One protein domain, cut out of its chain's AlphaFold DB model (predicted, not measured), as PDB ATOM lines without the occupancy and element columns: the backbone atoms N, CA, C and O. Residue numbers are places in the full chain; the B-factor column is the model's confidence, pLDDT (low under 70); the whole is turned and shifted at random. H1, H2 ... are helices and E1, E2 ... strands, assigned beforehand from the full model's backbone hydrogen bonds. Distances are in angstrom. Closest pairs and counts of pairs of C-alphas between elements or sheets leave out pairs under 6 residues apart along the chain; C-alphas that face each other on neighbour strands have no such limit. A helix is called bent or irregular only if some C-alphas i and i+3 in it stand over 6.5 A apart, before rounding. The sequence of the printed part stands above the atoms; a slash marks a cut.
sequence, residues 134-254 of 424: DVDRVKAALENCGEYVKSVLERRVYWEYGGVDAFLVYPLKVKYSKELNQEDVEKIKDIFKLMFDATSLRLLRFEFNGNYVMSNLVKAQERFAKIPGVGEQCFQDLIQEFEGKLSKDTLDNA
ATOM      1  N   ASP A 134     362.755 245.776 425.289       97.38
ATOM      2  CA  ASP A 134     363.957 245.048 425.682       97.38
ATOM      3  C   ASP A 134     363.558 243.738 426.374       97.38
ATOM      4  O   ASP A 134     363.231 243.703 427.565       97.38
ATOM      5  N   VAL A 135     363.533 242.660 425.585       97.94
ATOM      6  CA  VAL A 135     363.138 241.313 426.021       97.94
ATOM      7  C   VAL A 135     364.054 240.808 427.139       97.94
ATOM      8  O   VAL A 135     363.567 240.253 428.128       97.94
ATOM      9  N   ASP A 136     365.362 241.053 427.035       97.44
ATOM     10  CA  ASP A 136     366.348 240.619 428.027       97.44
ATOM     11  C   ASP A 136     366.174 241.376 429.344       97.44
ATOM     12  O   ASP A 136     366.204 240.777 430.423       97.44
ATOM     13  N   ARG A 137     365.897 242.683 429.277       97.19
ATOM     14  CA  ARG A 137     365.583 243.484 430.467       97.19
ATOM     15  C   ARG A 137     364.286 243.042 431.134       97.19
ATOM     16  O   ARG A 137     364.234 243.008 432.364       97.19
ATOM     17  N   VAL A 138     363.252 242.688 430.366       97.75
ATOM     18  CA  VAL A 138     362.013 242.120 430.927       97.75
ATOM     19  C   VAL A 138     362.301 240.786 431.607       97.75
ATOM     20  O   VAL A 138     361.868 240.586 432.740       97.75
ATOM     21  N   LYS A 139     363.064 239.899 430.964       97.56
ATOM     22  CA  LYS A 139     363.450 238.608 431.539       97.56
ATOM     23  C   LYS A 139     364.209 238.778 432.857       97.56
ATOM     24  O   LYS A 139     363.798 238.214 433.867       97.56
ATOM     25  N   ALA A 140     365.239 239.623 432.880       96.50
ATOM     26  CA  ALA A 140     365.999 239.918 434.092       96.50
ATOM     27  C   ALA A 140     365.117 240.538 435.192       96.50
ATOM     28  O   ALA A 140     365.257 240.216 436.369       96.50
ATOM     29  N   ALA A 141     364.175 241.414 434.830       95.88
ATOM     30  CA  ALA A 141     363.239 241.999 435.785       95.88
ATOM     31  C   ALA A 141     362.250 240.964 436.355       95.88
ATOM     32  O   ALA A 141     361.945 241.029 437.545       95.88
ATOM     33  N   LEU A 142     361.790 239.995 435.555       96.19
ATOM     34  CA  LEU A 142     360.963 238.874 436.023       96.19
ATOM     35  C   LEU A 142     361.749 237.956 436.966       96.19
ATOM     36  O   LEU A 142     361.235 237.590 438.019       96.19
ATOM     37  N   GLU A 143     363.003 237.638 436.640       95.25
ATOM     38  CA  GLU A 143     363.894 236.865 437.519       95.25
ATOM     39  C   GLU A 143     364.112 237.587 438.858       95.25
ATOM     40  O   GLU A 143     363.963 236.991 439.925       95.25
ATOM     41  N   ASN A 144     364.343 238.904 438.815       95.06
ATOM     42  CA  ASN A 144     364.489 239.745 440.005       95.06
ATOM     43  C   ASN A 144     363.215 239.836 440.860       95.06
ATOM     44  O   ASN A 144     363.300 240.182 442.041       95.06
ATOM     45  N   CYS A 145     362.037 239.538 440.301       93.81
ATOM     46  CA  CYS A 145     360.805 239.493 441.081       93.81
ATOM     47  C   CYS A 145     360.772 238.303 442.050       93.81
ATOM     48  O   CYS A 145     360.161 238.425 443.110       93.81
ATOM     49  N   GLY A 146     361.422 237.179 441.725       93.19
ATOM     50  CA  GLY A 146     361.417 235.976 442.560       93.19
ATOM     51  C   GLY A 146     359.997 235.565 442.973       93.19
ATOM     52  O   GLY A 146     359.098 235.454 442.141       93.19
ATOM     53  N   GLU A 147     359.769 235.401 444.278       90.69
ATOM     54  CA  GLU A 147     358.454 235.053 444.841       90.69
ATOM     55  C   GLU A 147     357.367 236.124 444.622       90.69
ATOM     56  O   GLU A 147     356.176 235.811 444.615       90.69
ATOM     57  N   TYR A 148     357.753 237.378 444.365       91.94
ATOM     58  CA  TYR A 148     356.821 238.486 444.150       91.94
ATOM     59  C   TYR A 148     356.279 238.561 442.722       91.94
ATOM     60  O   TYR A 148     355.425 239.407 442.451       91.94
ATOM     61  N   VAL A 149     356.744 237.708 441.798       93.00
ATOM     62  CA  VAL A 149     356.354 237.772 440.378       93.00
ATOM     63  C   VAL A 149     354.841 237.751 440.202       93.00
ATOM     64  O   VAL A 149     354.293 238.568 439.464       93.00
ATOM     65  N   LYS A 150     354.147 236.910 440.977       89.56
ATOM     66  CA  LYS A 150     352.688 236.857 440.997       89.56
ATOM     67  C   LYS A 150     352.121 238.227 441.360       89.56
ATOM     68  O   LYS A 150     351.484 238.853 440.519       89.56
ATOM     69  N   SER A 151     352.426 238.717 442.563       89.19
ATOM     70  CA  SER A 151     351.938 239.996 443.087       89.19
ATOM     71  C   SER A 151     352.204 241.159 442.141       89.19
ATOM     72  O   SER A 151     351.356 242.037 442.031       89.19
ATOM     73  N   VAL A 152     353.344 241.161 441.440       93.31
ATOM     74  CA  VAL A 152     353.721 242.176 440.447       93.31
ATOM     75  C   VAL A 152     352.849 242.106 439.188       93.31
ATOM     76  O   VAL A 152     352.411 243.151 438.699       93.31
ATOM     77  N   LEU A 153     352.572 240.909 438.667       92.38
ATOM     78  CA  LEU A 153     351.782 240.712 437.448       92.38
ATOM     79  C   LEU A 153     350.269 240.902 437.674       92.38
ATOM     80  O   LEU A 153     349.572 241.325 436.746       92.38
ATOM     81  N   GLU A 154     349.761 240.688 438.897       88.19
ATOM     82  CA  GLU A 154     348.356 240.990 439.258       88.19
ATOM     83  C   GLU A 154     348.113 242.471 439.562       88.19
ATOM     84  O   GLU A 154     346.958 242.886 439.711       88.19
ATOM     85  N   ARG A 155     349.174 243.285 439.679       89.81
ATOM     86  CA  ARG A 155     349.019 244.704 440.013       89.81
ATOM     87  C   ARG A 155     348.072 245.375 439.038       89.81
ATOM     88  O   ARG A 155     348.147 245.197 437.824       89.81
ATOM     89  N   ARG A 156     347.219 246.230 439.587       88.25
ATOM     90  CA  ARG A 156     346.277 247.034 438.820       88.25
ATOM     91  C   ARG A 156     347.023 248.131 438.079       88.25
ATOM     92  O   ARG A 156     347.714 248.947 438.688       88.25
ATOM     93  N   VAL A 157     346.820 248.180 436.774       87.94
ATOM     94  CA  VAL A 157     347.179 249.297 435.913       87.94
ATOM     95  C   VAL A 157     345.950 250.170 435.754       87.94
ATOM     96  O   VAL A 157     344.904 249.711 435.304       87.94
ATOM     97  N   TYR A 158     346.088 251.436 436.129       84.12
ATOM     98  CA  TYR A 158     345.044 252.440 435.980       84.12
ATOM     99  C   TYR A 158     345.297 253.225 434.698       84.12
ATOM    100  O   TYR A 158     346.345 253.859 434.557       84.12
ATOM    101  N   TRP A 159     344.343 253.194 433.776       84.50
ATOM    102  CA  TRP A 159     344.433 253.936 432.523       84.50
ATOM    103  C   TRP A 159     343.732 255.288 432.618       84.50
ATOM    104  O   TRP A 159     342.795 255.468 433.396       84.50
ATOM    105  N   GLU A 160     344.139 256.230 431.768       79.75
ATOM    106  CA  GLU A 160     343.578 257.589 431.721       79.75
ATOM    107  C   GLU A 160     342.069 257.611 431.443       79.75
ATOM    108  O   GLU A 160     341.351 258.454 431.972       79.75
ATOM    109  N   TYR A 161     341.564 256.639 430.677       79.81
ATOM    110  CA  TYR A 161     340.138 256.489 430.371       79.81
ATOM    111  C   TYR A 161     339.329 255.838 431.512       79.81
ATOM    112  O   TYR A 161     338.173 255.469 431.320       79.81
ATOM    113  N   GLY A 162     339.931 255.656 432.692       77.31
ATOM    114  CA  GLY A 162     339.284 255.080 433.874       77.31
ATOM    115  C   GLY A 162     339.220 253.551 433.892       77.31
ATOM    116  O   GLY A 162     338.704 252.981 434.852       77.31
ATOM    117  N   GLY A 163     339.754 252.881 432.868       82.12
ATOM    118  CA  GLY A 163     339.905 251.428 432.862       82.12
ATOM    119  C   GLY A 163     340.905 250.954 433.913       82.12
ATOM    120  O   GLY A 163     341.872 251.653 434.229       82.12
ATOM    121  N   VAL A 164     340.687 249.744 434.420       82.94
ATOM    122  CA  VAL A 164     341.620 249.050 435.309       82.94
ATOM    123  C   VAL A 164     341.891 247.672 434.728       82.94
ATOM    124  O   VAL A 164     340.951 246.929 434.460       82.94
ATOM    125  N   ASP A 165     343.163 247.344 434.541       88.44
ATOM    126  CA  ASP A 165     343.604 246.060 433.993       88.44
ATOM    127  C   ASP A 165     344.708 245.445 434.854       88.44
ATOM    128  O   ASP A 165     345.344 246.147 435.638       88.44
ATOM    129  N   ALA A 166     344.947 244.144 434.711       89.75
ATOM    130  CA  ALA A 166     346.116 243.505 435.310       89.75
ATOM    131  C   ALA A 166     347.394 243.913 434.558       89.75
ATOM    132  O   ALA A 166     347.381 244.090 433.336       89.75
ATOM    133  N   PHE A 167     348.517 244.019 435.268       93.31
ATOM    134  CA  PHE A 167     349.803 244.343 434.653       93.31
ATOM    135  C   PHE A 167     350.255 243.282 433.641       93.31
ATOM    136  O   PHE A 167     350.908 243.626 432.661       93.31
ATOM    137  N   LEU A 168     349.822 242.027 433.796       93.75
ATOM    138  CA  LEU A 168     350.029 240.956 432.816       93.75
ATOM    139  C   LEU A 168     349.675 241.356 431.371       93.75
ATOM    140  O   LEU A 168     350.416 241.051 430.442       93.75
ATOM    141  N   VAL A 169     348.560 242.065 431.161       93.94
ATOM    142  CA  VAL A 169     348.118 242.473 429.814       93.94
ATOM    143  C   VAL A 169     348.680 243.835 429.390       93.94
ATOM    144  O   VAL A 169     348.314 244.360 428.338       93.94
ATOM    145  N   TYR A 170     349.569 244.431 430.188       95.88
ATOM    146  CA  TYR A 170     350.140 245.749 429.920       95.88
ATOM    147  C   TYR A 170     350.825 245.855 428.544       95.88
ATOM    148  O   TYR A 170     350.474 246.792 427.816       95.88
ATOM    149  N   PRO A 171     351.687 244.903 428.110       97.19
ATOM    150  CA  PRO A 171     352.325 244.963 426.786       97.19
ATOM    151  C   PRO A 171     351.319 245.000 425.627       97.19
ATOM    152  O   PRO A 171     351.556 245.631 424.595       97.19
ATOM    153  N   LEU A 172     350.160 244.363 425.816       95.69
ATOM    154  CA  LEU A 172     349.095 244.269 424.820       95.69
ATOM    155  C   LEU A 172     348.232 245.530 424.747       95.69
ATOM    156  O   LEU A 172     347.571 245.754 423.738       95.69
ATOM    157  N   LYS A 173     348.203 246.366 425.793       94.56
ATOM    158  CA  LYS A 173     347.288 247.519 425.876       94.56
ATOM    159  C   LYS A 173     347.979 248.870 425.834       94.56
ATOM    160  O   LYS A 173     347.348 249.835 425.401       94.56
ATOM    161  N   VAL A 174     349.239 248.951 426.257       93.56
ATOM    162  CA  VAL A 174     349.974 250.216 426.299       93.56
ATOM    163  C   VAL A 174     349.997 250.889 424.920       93.56
ATOM    164  O   VAL A 174     350.059 250.231 423.878       93.56
ATOM    165  N   LYS A 175     349.873 252.218 424.922       92.44
ATOM    166  CA  LYS A 175     350.099 253.050 423.740       92.44
ATOM    167  C   LYS A 175     351.586 253.364 423.683       92.44
ATOM    168  O   LYS A 175     352.085 254.108 424.524       92.44
ATOM    169  N   TYR A 176     352.277 252.770 422.725       92.44
ATOM    170  CA  TYR A 176     353.685 253.055 422.490       92.44
ATOM    171  C   TYR A 176     353.827 254.416 421.805       92.44
ATOM    172  O   TYR A 176     352.990 254.793 420.986       92.44
ATOM    173  N   SER A 177     354.855 255.175 422.184       89.88
ATOM    174  CA  SER A 177     355.094 256.530 421.668       89.88
ATOM    175  C   SER A 177     355.599 256.544 420.226       89.88
ATOM    176  O   SER A 177     355.430 257.544 419.535       89.88
ATOM    177  N   LYS A 178     356.220 255.447 419.780       92.56
ATOM    178  CA  LYS A 178     356.700 255.269 418.410       92.56
ATOM    179  C   LYS A 178     355.691 254.502 417.560       92.56
ATOM    180  O   LYS A 178     354.935 253.675 418.075       92.56
ATOM    181  N   GLU A 179     355.736 254.737 416.252       94.31
ATOM    182  CA  GLU A 179     355.097 253.848 415.284       94.31
ATOM    183  C   GLU A 179     355.760 252.471 415.348       94.31
ATOM    184  O   GLU A 179     356.987 252.357 415.374       94.31
ATOM    185  N   LEU A 180     354.936 251.431 415.434       96.44
ATOM    186  CA  LEU A 180     355.399 250.058 415.564       96.44
ATOM    187  C   LEU A 180     355.650 249.457 414.185       96.44
ATOM    188  O   LEU A 180     354.862 249.665 413.263       96.44
ATOM    189  N   ASN A 181     356.710 248.663 414.077       96.12
ATOM    190  CA  ASN A 181     356.977 247.818 412.918       96.12
ATOM    191  C   ASN A 181     356.776 246.328 413.262       96.12
ATOM    192  O   ASN A 181     356.377 245.978 414.373       96.12
ATOM    193  N   GLN A 182     357.050 245.442 412.303       96.56
ATOM    194  CA  GLN A 182     356.901 243.998 412.497       96.56
ATOM    195  C   GLN A 182     357.806 243.432 413.602       96.56
ATOM    196  O   GLN A 182     357.345 242.633 414.410       96.56
ATOM    197  N   GLU A 183     359.062 243.872 413.674       97.19
ATOM    198  CA  GLU A 183     360.012 243.433 414.705       97.19
ATOM    199  C   GLU A 183     359.551 243.844 416.111       97.19
ATOM    200  O   GLU A 183     359.663 243.071 417.060       97.19
ATOM    201  N   ASP A 184     358.982 245.044 416.250       97.38
ATOM    202  CA  ASP A 184     358.438 245.510 417.523       97.38
ATOM    203  C   ASP A 184     357.258 244.651 417.987       97.38
ATOM    204  O   ASP A 184     357.145 244.365 419.177       97.38
ATOM    205  N   VAL A 185     356.389 244.212 417.069       96.94
ATOM    206  CA  VAL A 185     355.266 243.329 417.417       96.94
ATOM    207  C   VAL A 185     355.756 241.958 417.881       96.94
ATOM    208  O   VAL A 185     355.236 241.458 418.879       96.94
ATOM    209  N   GLU A 186     356.783 241.388 417.244       97.06
ATOM    210  CA  GLU A 186     357.405 240.143 417.723       97.06
ATOM    211  C   GLU A 186     358.025 240.326 419.118       97.06
ATOM    212  O   GLU A 186     357.808 239.505 420.004       97.06
ATOM    213  N   LYS A 187     358.679 241.462 419.395       97.81
ATOM    214  CA  LYS A 187     359.181 241.760 420.751       97.81
ATOM    215  C   LYS A 187     358.056 241.884 421.778       97.81
ATOM    216  O   LYS A 187     358.187 241.377 422.888       97.81
ATOM    217  N   ILE A 188     356.936 242.532 421.438       97.38
ATOM    218  CA  ILE A 188     355.756 242.608 422.321       97.38
ATOM    219  C   ILE A 188     355.217 241.206 422.614       97.38
ATOM    220  O   ILE A 188     354.845 240.914 423.753       97.38
ATOM    221  N   LYS A 189     355.161 240.357 421.588       96.50
ATOM    222  CA  LYS A 189     354.710 238.971 421.677       96.50
ATOM    223  C   LYS A 189     355.612 238.155 422.607       96.50
ATOM    224  O   LYS A 189     355.094 237.526 423.530       96.50
ATOM    225  N   ASP A 190     356.928 238.248 422.440       97.25
ATOM    226  CA  ASP A 190     357.916 237.582 423.296       97.25
ATOM    227  C   ASP A 190     357.839 238.070 424.747       97.25
ATOM    228  O   ASP A 190     357.789 237.268 425.679       97.25
ATOM    229  N   ILE A 191     357.746 239.385 424.954       97.88
ATOM    230  CA  ILE A 191     357.579 240.000 426.279       97.88
ATOM    231  C   ILE A 191     356.305 239.495 426.958       97.88
ATOM    232  O   ILE A 191     356.336 239.097 428.124       97.88
ATOM    233  N   PHE A 192     355.176 239.498 426.243       96.25
ATOM    234  CA  PHE A 192     353.919 239.000 426.786       96.25
ATOM    235  C   PHE A 192     354.020 237.512 427.133       96.25
ATOM    236  O   PHE A 192     353.578 237.117 428.210       96.25
ATOM    237  N   LYS A 193     354.640 236.703 426.265       95.06
ATOM    238  CA  LYS A 193     354.867 235.277 426.515       95.06
ATOM    239  C   LYS A 193     355.706 235.055 427.774       95.06
ATOM    240  O   LYS A 193     355.298 234.272 428.622       95.06
ATOM    241  N   LEU A 194     356.806 235.790 427.951       95.94
ATOM    242  CA  LEU A 194     357.637 235.719 429.160       95.94
ATOM    243  C   LEU A 194     356.832 236.027 430.429       95.94
ATOM    244  O   LEU A 194     356.907 235.287 431.409       95.94
ATOM    245  N   MET A 195     356.041 237.102 430.412       94.75
ATOM    246  CA  MET A 195     355.192 237.467 431.551       94.75
ATOM    247  C   MET A 195     354.119 236.406 431.813       94.75
ATOM    248  O   MET A 195     353.838 236.077 432.964       94.75
ATOM    249  N   PHE A 196     353.531 235.853 430.756       91.00
ATOM    250  CA  PHE A 196     352.527 234.802 430.844       91.00
ATOM    251  C   PHE A 196     353.098 233.485 431.383       91.00
ATOM    252  O   PHE A 196     352.490 232.884 432.264       91.00
ATOM    253  N   ASP A 197     354.274 233.059 430.938       90.56
ATOM    254  CA  ASP A 197     354.921 231.840 431.431       90.56
ATOM    255  C   ASP A 197     355.392 231.987 432.888       90.56
ATOM    256  O   ASP A 197     355.386 231.018 433.645       90.56
ATOM    257  N   ALA A 198     355.726 233.208 433.316       90.56
ATOM    258  CA  ALA A 198     356.033 233.526 434.712       90.56
ATOM    259  C   ALA A 198     354.781 233.628 435.612       90.56
ATOM    260  O   ALA A 198     354.887 233.734 436.837       90.56
ATOM    261  N   THR A 199     353.585 233.623 435.023       84.19
ATOM    262  CA  THR A 199     352.314 233.793 435.724       84.19
ATOM    263  C   THR A 199     351.754 232.452 436.204       84.19
ATOM    264  O   THR A 199     351.686 231.481 435.458       84.19
ATOM    265  N   SER A 200     351.255 232.391 437.446       69.81
ATOM    266  CA  SER A 200     350.516 231.208 437.920       69.81
ATOM    267  C   SER A 200     349.155 231.082 437.222       69.81
ATOM    268  O   SER A 200     348.454 232.082 437.074       69.81
ATOM    269  N   LEU A 201     348.710 229.863 436.907       64.12
ATOM    270  CA  LEU A 201     347.418 229.584 436.248       64.12
ATOM    271  C   LEU A 201     346.195 230.252 436.909       64.12
ATOM    272  O   LEU A 201     345.216 230.559 436.231       64.12
ATOM    273  N   ARG A 202     346.252 230.547 438.219       59.16
ATOM    274  CA  ARG A 202     345.185 231.266 438.944       59.16
ATOM    275  C   ARG A 202     344.909 232.667 438.384       59.16
ATOM    276  O   ARG A 202     343.763 233.103 438.395       59.16
ATOM    277  N   LEU A 203     345.919 233.346 437.844       60.31
ATOM    278  CA  LEU A 203     345.783 234.677 437.235       60.31
ATOM    279  C   LEU A 203     345.037 234.666 435.903       60.31
ATOM    280  O   LEU A 203     344.503 235.691 435.486       60.31
ATOM    281  N   LEU A 204     344.953 233.507 435.249       56.34
ATOM    282  CA  LEU A 204     344.221 233.355 433.991       56.34
ATOM    283  C   LEU A 204     342.706 233.352 434.204       56.34
ATOM    284  O   LEU A 204     341.955 233.563 433.255       56.34
ATOM    285  N   ARG A 205     342.267 233.182 435.457       55.41
ATOM    286  CA  ARG A 205     340.864 233.230 435.884       55.41
ATOM    287  C   ARG A 205     340.447 234.594 436.433       55.41
ATOM    288  O   ARG A 205     339.514 234.663 437.225       55.41
ATOM    289  N   PHE A 206     341.122 235.681 436.051       53.72
ATOM    290  CA  PHE A 206     340.702 237.042 436.404       53.72
ATOM    291  C   PHE A 206     339.371 237.371 435.692       53.72
ATOM    292  O   PHE A 206     339.339 238.032 434.657       53.72
ATOM    293  N   GLU A 207     338.260 236.824 436.186       47.41
ATOM    294  CA  GLU A 207     336.953 236.885 435.541       47.41
ATOM    295  C   GLU A 207     336.239 238.202 435.860       47.41
ATOM    296  O   GLU A 207     335.711 238.424 436.945       47.41
ATOM    297  N   PHE A 208     336.131 239.051 434.842       43.47
ATOM    298  CA  PHE A 208     334.906 239.805 434.608       43.47
ATOM    299  C   PHE A 208     334.279 239.213 433.338       43.47
ATOM    300  O   PHE A 208     334.615 239.632 432.235       43.47
ATOM    301  N   ASN A 209     333.400 238.215 433.481       47.22
ATOM    302  CA  ASN A 209     332.597 237.634 432.391       47.22
ATOM    303  C   ASN A 209     333.388 237.054 431.196       47.22
ATOM    304  O   ASN A 209     333.137 237.414 430.045       47.22
ATOM    305  N   GLY A 210     334.313 236.127 431.457       61.28
ATOM    306  CA  GLY A 210     335.005 235.348 430.428       61.28
ATOM    307  C   GLY A 210     336.523 235.344 430.580       61.28
ATOM    308  O   GLY A 210     337.081 235.848 431.551       61.28
ATOM    309  N   ASN A 211     337.199 234.772 429.585       76.94
ATOM    310  CA  ASN A 211     338.650 234.650 429.553       76.94
ATOM    311  C   ASN A 211     339.312 236.014 429.272       76.94
ATOM    312  O   ASN A 211     339.562 236.394 428.126       76.94
ATOM    313  N   TYR A 212     339.537 236.782 430.339       83.12
ATOM    314  CA  TYR A 212     340.006 238.167 430.294       83.12
ATOM    315  C   TYR A 212     341.316 238.343 429.512       83.12
ATOM    316  O   TYR A 212     341.424 239.247 428.679       83.12
ATOM    317  N   VAL A 213     342.301 237.471 429.737       87.25
ATOM    318  CA  VAL A 213     343.588 237.532 429.031       87.25
ATOM    319  C   VAL A 213     343.392 237.233 427.545       87.25
ATOM    320  O   VAL A 213     343.881 237.994 426.709       87.25
ATOM    321  N   MET A 214     342.589 236.220 427.204       88.50
ATOM    322  CA  MET A 214     342.267 235.905 425.810       88.50
ATOM    323  C   MET A 214     341.550 237.049 425.095       88.50
ATOM    324  O   MET A 214     341.904 237.393 423.973       88.50
ATOM    325  N   SER A 215     340.576 237.695 425.743       89.00
ATOM    326  CA  SER A 215     339.888 238.846 425.145       89.00
ATOM    327  C   SER A 215     340.865 239.978 424.812       89.00
ATOM    328  O   SER A 215     340.723 240.632 423.779       89.00
ATOM    329  N   ASN A 216     341.868 240.211 425.667       91.69
ATOM    330  CA  ASN A 216     342.904 241.207 425.401       91.69
ATOM    331  C   ASN A 216     343.882 240.756 424.304       91.69
ATOM    332  O   ASN A 216     344.277 241.595 423.501       91.69
ATOM    333  N   LEU A 217     344.217 239.464 424.222       92.44
ATOM    334  CA  LEU A 217     345.027 238.898 423.136       92.44
ATOM    335  C   LEU A 217     344.350 239.045 421.770       92.44
ATOM    336  O   LEU A 217     344.962 239.575 420.848       92.44
ATOM    337  N   VAL A 218     343.072 238.677 421.652       92.94
ATOM    338  CA  VAL A 218     342.306 238.813 420.399       92.94
ATOM    339  C   VAL A 218     342.223 240.281 419.968       92.94
ATOM    340  O   VAL A 218     342.516 240.616 418.822       92.94
ATOM    341  N   LYS A 219     341.922 241.194 420.902       94.25
ATOM    342  CA  LYS A 219     341.917 242.643 420.622       94.25
ATOM    343  C   LYS A 219     343.293 243.163 420.209       94.25
ATOM    344  O   LYS A 219     343.383 244.066 419.378       94.25
ATOM    345  N   ALA A 220     344.360 242.637 420.806       94.50
ATOM    346  CA  ALA A 220     345.720 242.990 420.434       94.50
ATOM    347  C   ALA A 220     346.046 242.503 419.018       94.50
ATOM    348  O   ALA A 220     346.560 243.298 418.237       94.50
ATOM    349  N   GLN A 221     345.671 241.272 418.657       95.44
ATOM    350  CA  GLN A 221     345.825 240.732 417.303       95.44
ATOM    351  C   GLN A 221     345.147 241.628 416.261       95.44
ATOM    352  O   GLN A 221     345.806 242.089 415.334       95.44
ATOM    353  N   GLU A 222     343.869 241.968 416.454       95.00
ATOM    354  CA  GLU A 222     343.131 242.870 415.554       95.00
ATOM    355  C   GLU A 222     343.780 244.258 415.438       95.00
ATOM    356  O   GLU A 222     343.744 244.901 414.384       95.00
ATOM    357  N   ARG A 223     344.356 244.758 416.536       95.19
ATOM    358  CA  ARG A 223     345.037 246.055 416.568       95.19
ATOM    359  C   ARG A 223     346.364 246.011 415.817       95.19
ATOM    360  O   ARG A 223     346.636 246.926 415.044       95.19
ATOM    361  N   PHE A 224     347.184 244.993 416.065       95.69
ATOM    362  CA  PHE A 224     348.528 244.878 415.504       95.69
ATOM    363  C   PHE A 224     348.523 244.409 414.046       95.69
ATOM    364  O   PHE A 224     349.379 244.851 413.292       95.69
ATOM    365  N   ALA A 225     347.512 243.651 413.608       95.00
ATOM    366  CA  ALA A 225     347.318 243.261 412.206       95.00
ATOM    367  C   ALA A 225     347.184 244.448 411.229       95.00
ATOM    368  O   ALA A 225     347.295 244.293 410.016       95.00
ATOM    369  N   LYS A 226     346.922 245.656 411.747       95.81
ATOM    370  CA  LYS A 226     346.862 246.896 410.957       95.81
ATOM    371  C   LYS A 226     348.249 247.459 410.629       95.81
ATOM    372  O   LYS A 226     348.342 248.379 409.819       95.81
ATOM    373  N   ILE A 227     349.304 246.965 411.276       95.44
ATOM    374  CA  ILE A 227     350.681 247.396 411.034       95.44
ATOM    375  C   ILE A 227     351.185 246.722 409.749       95.44
ATOM    376  O   ILE A 227     351.086 245.500 409.627       95.44
ATOM    377  N   PRO A 228     351.756 247.472 408.790       93.81
ATOM    378  CA  PRO A 228     352.311 246.886 407.574       93.81
ATOM    379  C   PRO A 228     353.325 245.767 407.870       93.81
ATOM    380  O   PRO A 228     354.275 245.965 408.624       93.81
ATOM    381  N   GLY A 229     353.122 244.591 407.268       92.56
ATOM    382  CA  GLY A 229     353.975 243.404 407.450       92.56
ATOM    383  C   GLY A 229     353.579 242.490 408.617       92.56
ATOM    384  O   GLY A 229     353.944 241.317 408.623       92.56
ATOM    385  N   VAL A 230     352.769 242.975 409.561       87.38
ATOM    386  CA  VAL A 230     352.232 242.192 410.680       87.38
ATOM    387  C   VAL A 230     350.916 241.571 410.223       87.38
ATOM    388  O   VAL A 230     349.881 242.226 410.203       87.38
ATOM    389  N   GLY A 231     350.948 240.321 409.765       90.56
ATOM    390  CA  GLY A 231     349.746 239.645 409.264       90.56
ATOM    391  C   GLY A 231     348.634 239.491 410.315       90.56
ATOM    392  O   GLY A 231     348.862 239.598 411.521       90.56
ATOM    393  N   GLU A 232     347.424 239.147 409.859       91.25
ATOM    394  CA  GLU A 232     346.241 238.931 410.718       91.25
ATOM    395  C   GLU A 232     346.422 237.823 411.771       91.25
ATOM    396  O   GLU A 232     345.683 237.775 412.750       91.25
ATOM    397  N   GLN A 233     347.420 236.955 411.591       91.31
ATOM    398  CA  GLN A 233     347.727 235.819 412.461       91.31
ATOM    399  C   GLN A 233     348.913 236.067 413.413       91.31
ATOM    400  O   GLN A 233     349.452 235.114 413.967       91.31
ATOM    401  N   CYS A 234     349.331 237.319 413.629       90.88
ATOM    402  CA  CYS A 234     350.522 237.655 414.427       90.88
ATOM    403  C   CYS A 234     350.538 237.106 415.872       90.88
ATOM    404  O   CYS A 234     351.615 236.869 416.411       90.88
ATOM    405  N   PHE A 235     349.373 236.854 416.482       93.88
ATOM    406  CA  PHE A 235     349.245 236.254 417.821       93.88
ATOM    407  C   PHE A 235     348.566 234.874 417.810       93.88
ATOM    408  O   PHE A 235     348.251 234.339 418.873       93.88
ATOM    409  N   GLN A 236     348.324 234.280 416.636       93.88
ATOM    410  CA  GLN A 236     347.496 233.075 416.515       93.88
ATOM    411  C   GLN A 236     348.105 231.864 417.236       93.88
ATOM    412  O   GLN A 236     347.380 231.056 417.814       93.88
ATOM    413  N   ASP A 237     349.430 231.750 417.220       93.44
ATOM    414  CA  ASP A 237     350.182 230.717 417.929       93.44
ATOM    415  C   ASP A 237     350.065 230.864 419.451       93.44
ATOM    416  O   ASP A 237     349.784 229.883 420.139       93.44
ATOM    417  N   LEU A 238     350.186 232.088 419.977       91.69
ATOM    418  CA  LEU A 238     349.971 232.361 421.400       91.69
ATOM    419  C   LEU A 238     348.526 232.104 421.823       91.69
ATOM    420  O   LEU A 238     348.300 231.561 422.901       91.69
ATOM    421  N   ILE A 239     347.549 232.471 420.990       92.00
ATOM    422  CA  ILE A 239     346.133 232.184 421.246       92.00
ATOM    423  C   ILE A 239     345.919 230.673 421.356       92.00
ATOM    424  O   ILE A 239     345.360 230.218 422.351       92.00
ATOM    425  N   GLN A 240     346.419 229.888 420.399       91.38
ATOM    426  CA  GLN A 240     346.294 228.426 420.421       91.38
ATOM    427  C   GLN A 240     346.996 227.796 421.627       91.38
ATOM    428  O   GLN A 240     346.449 226.895 422.263       91.38
ATOM    429  N   GLU A 241     348.192 228.273 421.978       89.62
ATOM    430  CA  GLU A 241     348.894 227.824 423.181       89.62
ATOM    431  C   GLU A 241     348.068 228.103 424.443       89.62
ATOM    432  O   GLU A 241     347.958 227.250 425.329       89.62
ATOM    433  N   PHE A 242     347.449 229.281 424.514       84.19
ATOM    434  CA  PHE A 242     346.628 229.702 425.642       84.19
ATOM    435  C   PHE A 242     345.326 228.895 425.743       84.19
ATOM    436  O   PHE A 242     344.952 228.463 426.836       84.19
ATOM    437  N   GLU A 243     344.657 228.632 424.618       85.19
ATOM    438  CA  GLU A 243     343.511 227.716 424.546       85.19
ATOM    439  C   GLU A 243     343.897 226.306 424.997       85.19
ATOM    440  O   GLU A 243     343.163 225.690 425.768       85.19
ATOM    441  N   GLY A 244     345.068 225.817 424.579       84.19
ATOM    442  CA  GLY A 244     345.594 224.515 424.981       84.19
ATOM    443  C   GLY A 244     345.847 224.417 426.487       84.19
ATOM    444  O   GLY A 244     345.394 223.457 427.116       84.19
ATOM    445  N   LYS A 245     346.517 225.417 427.081       80.25
ATOM    446  CA  LYS A 245     346.755 225.482 428.536       80.25
ATOM    447  C   LYS A 245     345.429 225.505 429.304       80.25
ATOM    448  O   LYS A 245     345.206 224.664 430.169       80.25
ATOM    449  N   LEU A 246     344.488 226.363 428.906       73.56
ATOM    450  CA  LEU A 246     343.178 226.432 429.556       73.56
ATOM    451  C   LEU A 246     342.331 225.177 429.386       73.56
ATOM    452  O   LEU A 246     341.681 224.755 430.339       73.56
ATOM    453  N   SER A 247     342.307 224.579 428.197       71.25
ATOM    454  CA  SER A 247     341.557 223.348 427.947       71.25
ATOM    455  C   SER A 247     342.090 222.188 428.783       71.25
ATOM    456  O   SER A 247     341.301 221.354 429.226       71.25
ATOM    457  N   LYS A 248     343.408 222.130 429.004       64.88
ATOM    458  CA  LYS A 248     344.040 221.114 429.846       64.88
ATOM    459  C   LYS A 248     343.704 221.336 431.324       64.88
ATOM    460  O   LYS A 248     343.244 220.417 431.992       64.88
ATOM    461  N   ASP A 249     343.788 222.576 431.798       61.31
ATOM    462  CA  ASP A 249     343.507 222.906 433.202       61.31
ATOM    463  C   ASP A 249     342.016 222.884 433.567       61.31
ATOM    464  O   ASP A 249     341.662 222.710 434.734       61.31
ATOM    465  N   THR A 250     341.127 223.057 432.581       55.12
ATOM    466  CA  THR A 250     339.670 222.898 432.744       55.12
ATOM    467  C   THR A 250     339.287 221.418 432.874       55.12
ATOM    468  O   THR A 250     338.257 221.107 433.467       55.12
ATOM    469  N   LEU A 251     340.132 220.501 432.382       43.50
ATOM    470  CA  LEU A 251     339.947 219.058 432.539       43.50
ATOM    471  C   LEU A 251     340.498 218.542 433.881       43.50
ATOM    472  O   LEU A 251     339.879 217.670 434.486       43.50
ATOM    473  N   ASP A 252     341.598 219.123 434.375       48.34
ATOM    474  CA  ASP A 252     342.239 218.687 435.627       48.34
ATOM    475  C   ASP A 252     341.679 219.377 436.889       48.34
ATOM    476  O   ASP A 252     341.859 218.870 437.995       48.34
ATOM    477  N   ASN A 253     340.937 220.488 436.762       49.66
ATOM    478  CA  ASN A 253     340.373 221.223 437.905       49.66
ATOM    479  C   ASN A 253     338.849 221.374 437.836       49.66
ATOM    480  O   ASN A 253     338.308 222.488 437.791       49.66
ATOM    481  N   ALA A 254     338.141 220.250 437.949       47.88
ATOM    482  CA  ALA A 254     336.818 220.247 438.562       47.88
ATOM    483  C   ALA A 254     336.959 220.694 440.035       47.88
ATOM    484  O   ALA A 254     337.188 219.884 440.922       47.88
TER     485      ALA A 254
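Overview. This is residues 134 to 254 of the 424 residues of an uncharacterized protein of Glossina austeni (UniProt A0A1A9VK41). Look for a compact helical body in which H3, H5 and H6 run side by side, nearly parallel in their lines, H5 the opposite way to H3 and H6, with short H2 in the core, packed on H3 and H5. Kinked H1 covers a side of H3, and the small hairpin E1-E2 packs at the start of H2. The 121 printed residues hold H1, E1, E2, H2, H3, H4, H5 and H6 in that order, mostly helix, the two strands antiparallel. The radius of gyration of the C-alphas is 14.5 A and the spans are 43 by 31 by 30 A.

Arrangement. Begin at the hairpin of E1, residues 156 to 158, and E2, 164 to 166, where N 157 and O 165 are 2.8 A apart, within hydrogen-bond range. H2, residues 167 to 173, touches H3, residues 182 to 197, a helical hairpin at a shallow tilt of 18 degrees; the closest C-alphas are Pro 171 and Ile 188, 6.1 A. H2 also touches H5, residues 212 to 224, closest at C-alphas 172 and 220, 5.7 A. H1, residues 135 to 153, touches H3, closest at C-alphas 135 and 191, 5.7 A. H5 and H6, residues 236 to 252, form a helical hairpin, opposite ways at 10 degrees, closest at C-alphas 214 and 239, 7.0 A. H4, residues 201 to 205, and H5 only just touch, only at the corner, with 3 pairs of C-alphas within 8 A, the closest 204 and 213, 6.5 A. Every O i to N i+4 pair is within hydrogen-bond range in H3, H5 and H6; H1 has 9 of 15, H2 1 of 3 with 3 of 4 O i to N i+3 pairs, and H4 0 of 1 with 2 of 2.

Along the chain. Find C-alpha 135 at (363.138, 241.313, 426.021); H1 runs 16.1 A from there, with a kink of 117 degrees near residue 147. H1 and H2 are irregular: C-alphas 144 and 147 are 9.0 A apart, and 168 and 171 are 7.6 A apart. H3 measures 22.6 A, H5 18.3 A, and H6 24.5 A, ending at C-alpha 252, (342.239, 218.687, 435.627).

Size, cuts and confidence. The farthest C-alphas, Lys 178 and Ala 254, are 45.0 A apart. The printed part has no cut, and the link H5 to H6, 11 residues, is long. Find pLDDT under 70 at residues 200 to 210 and 248 to 254.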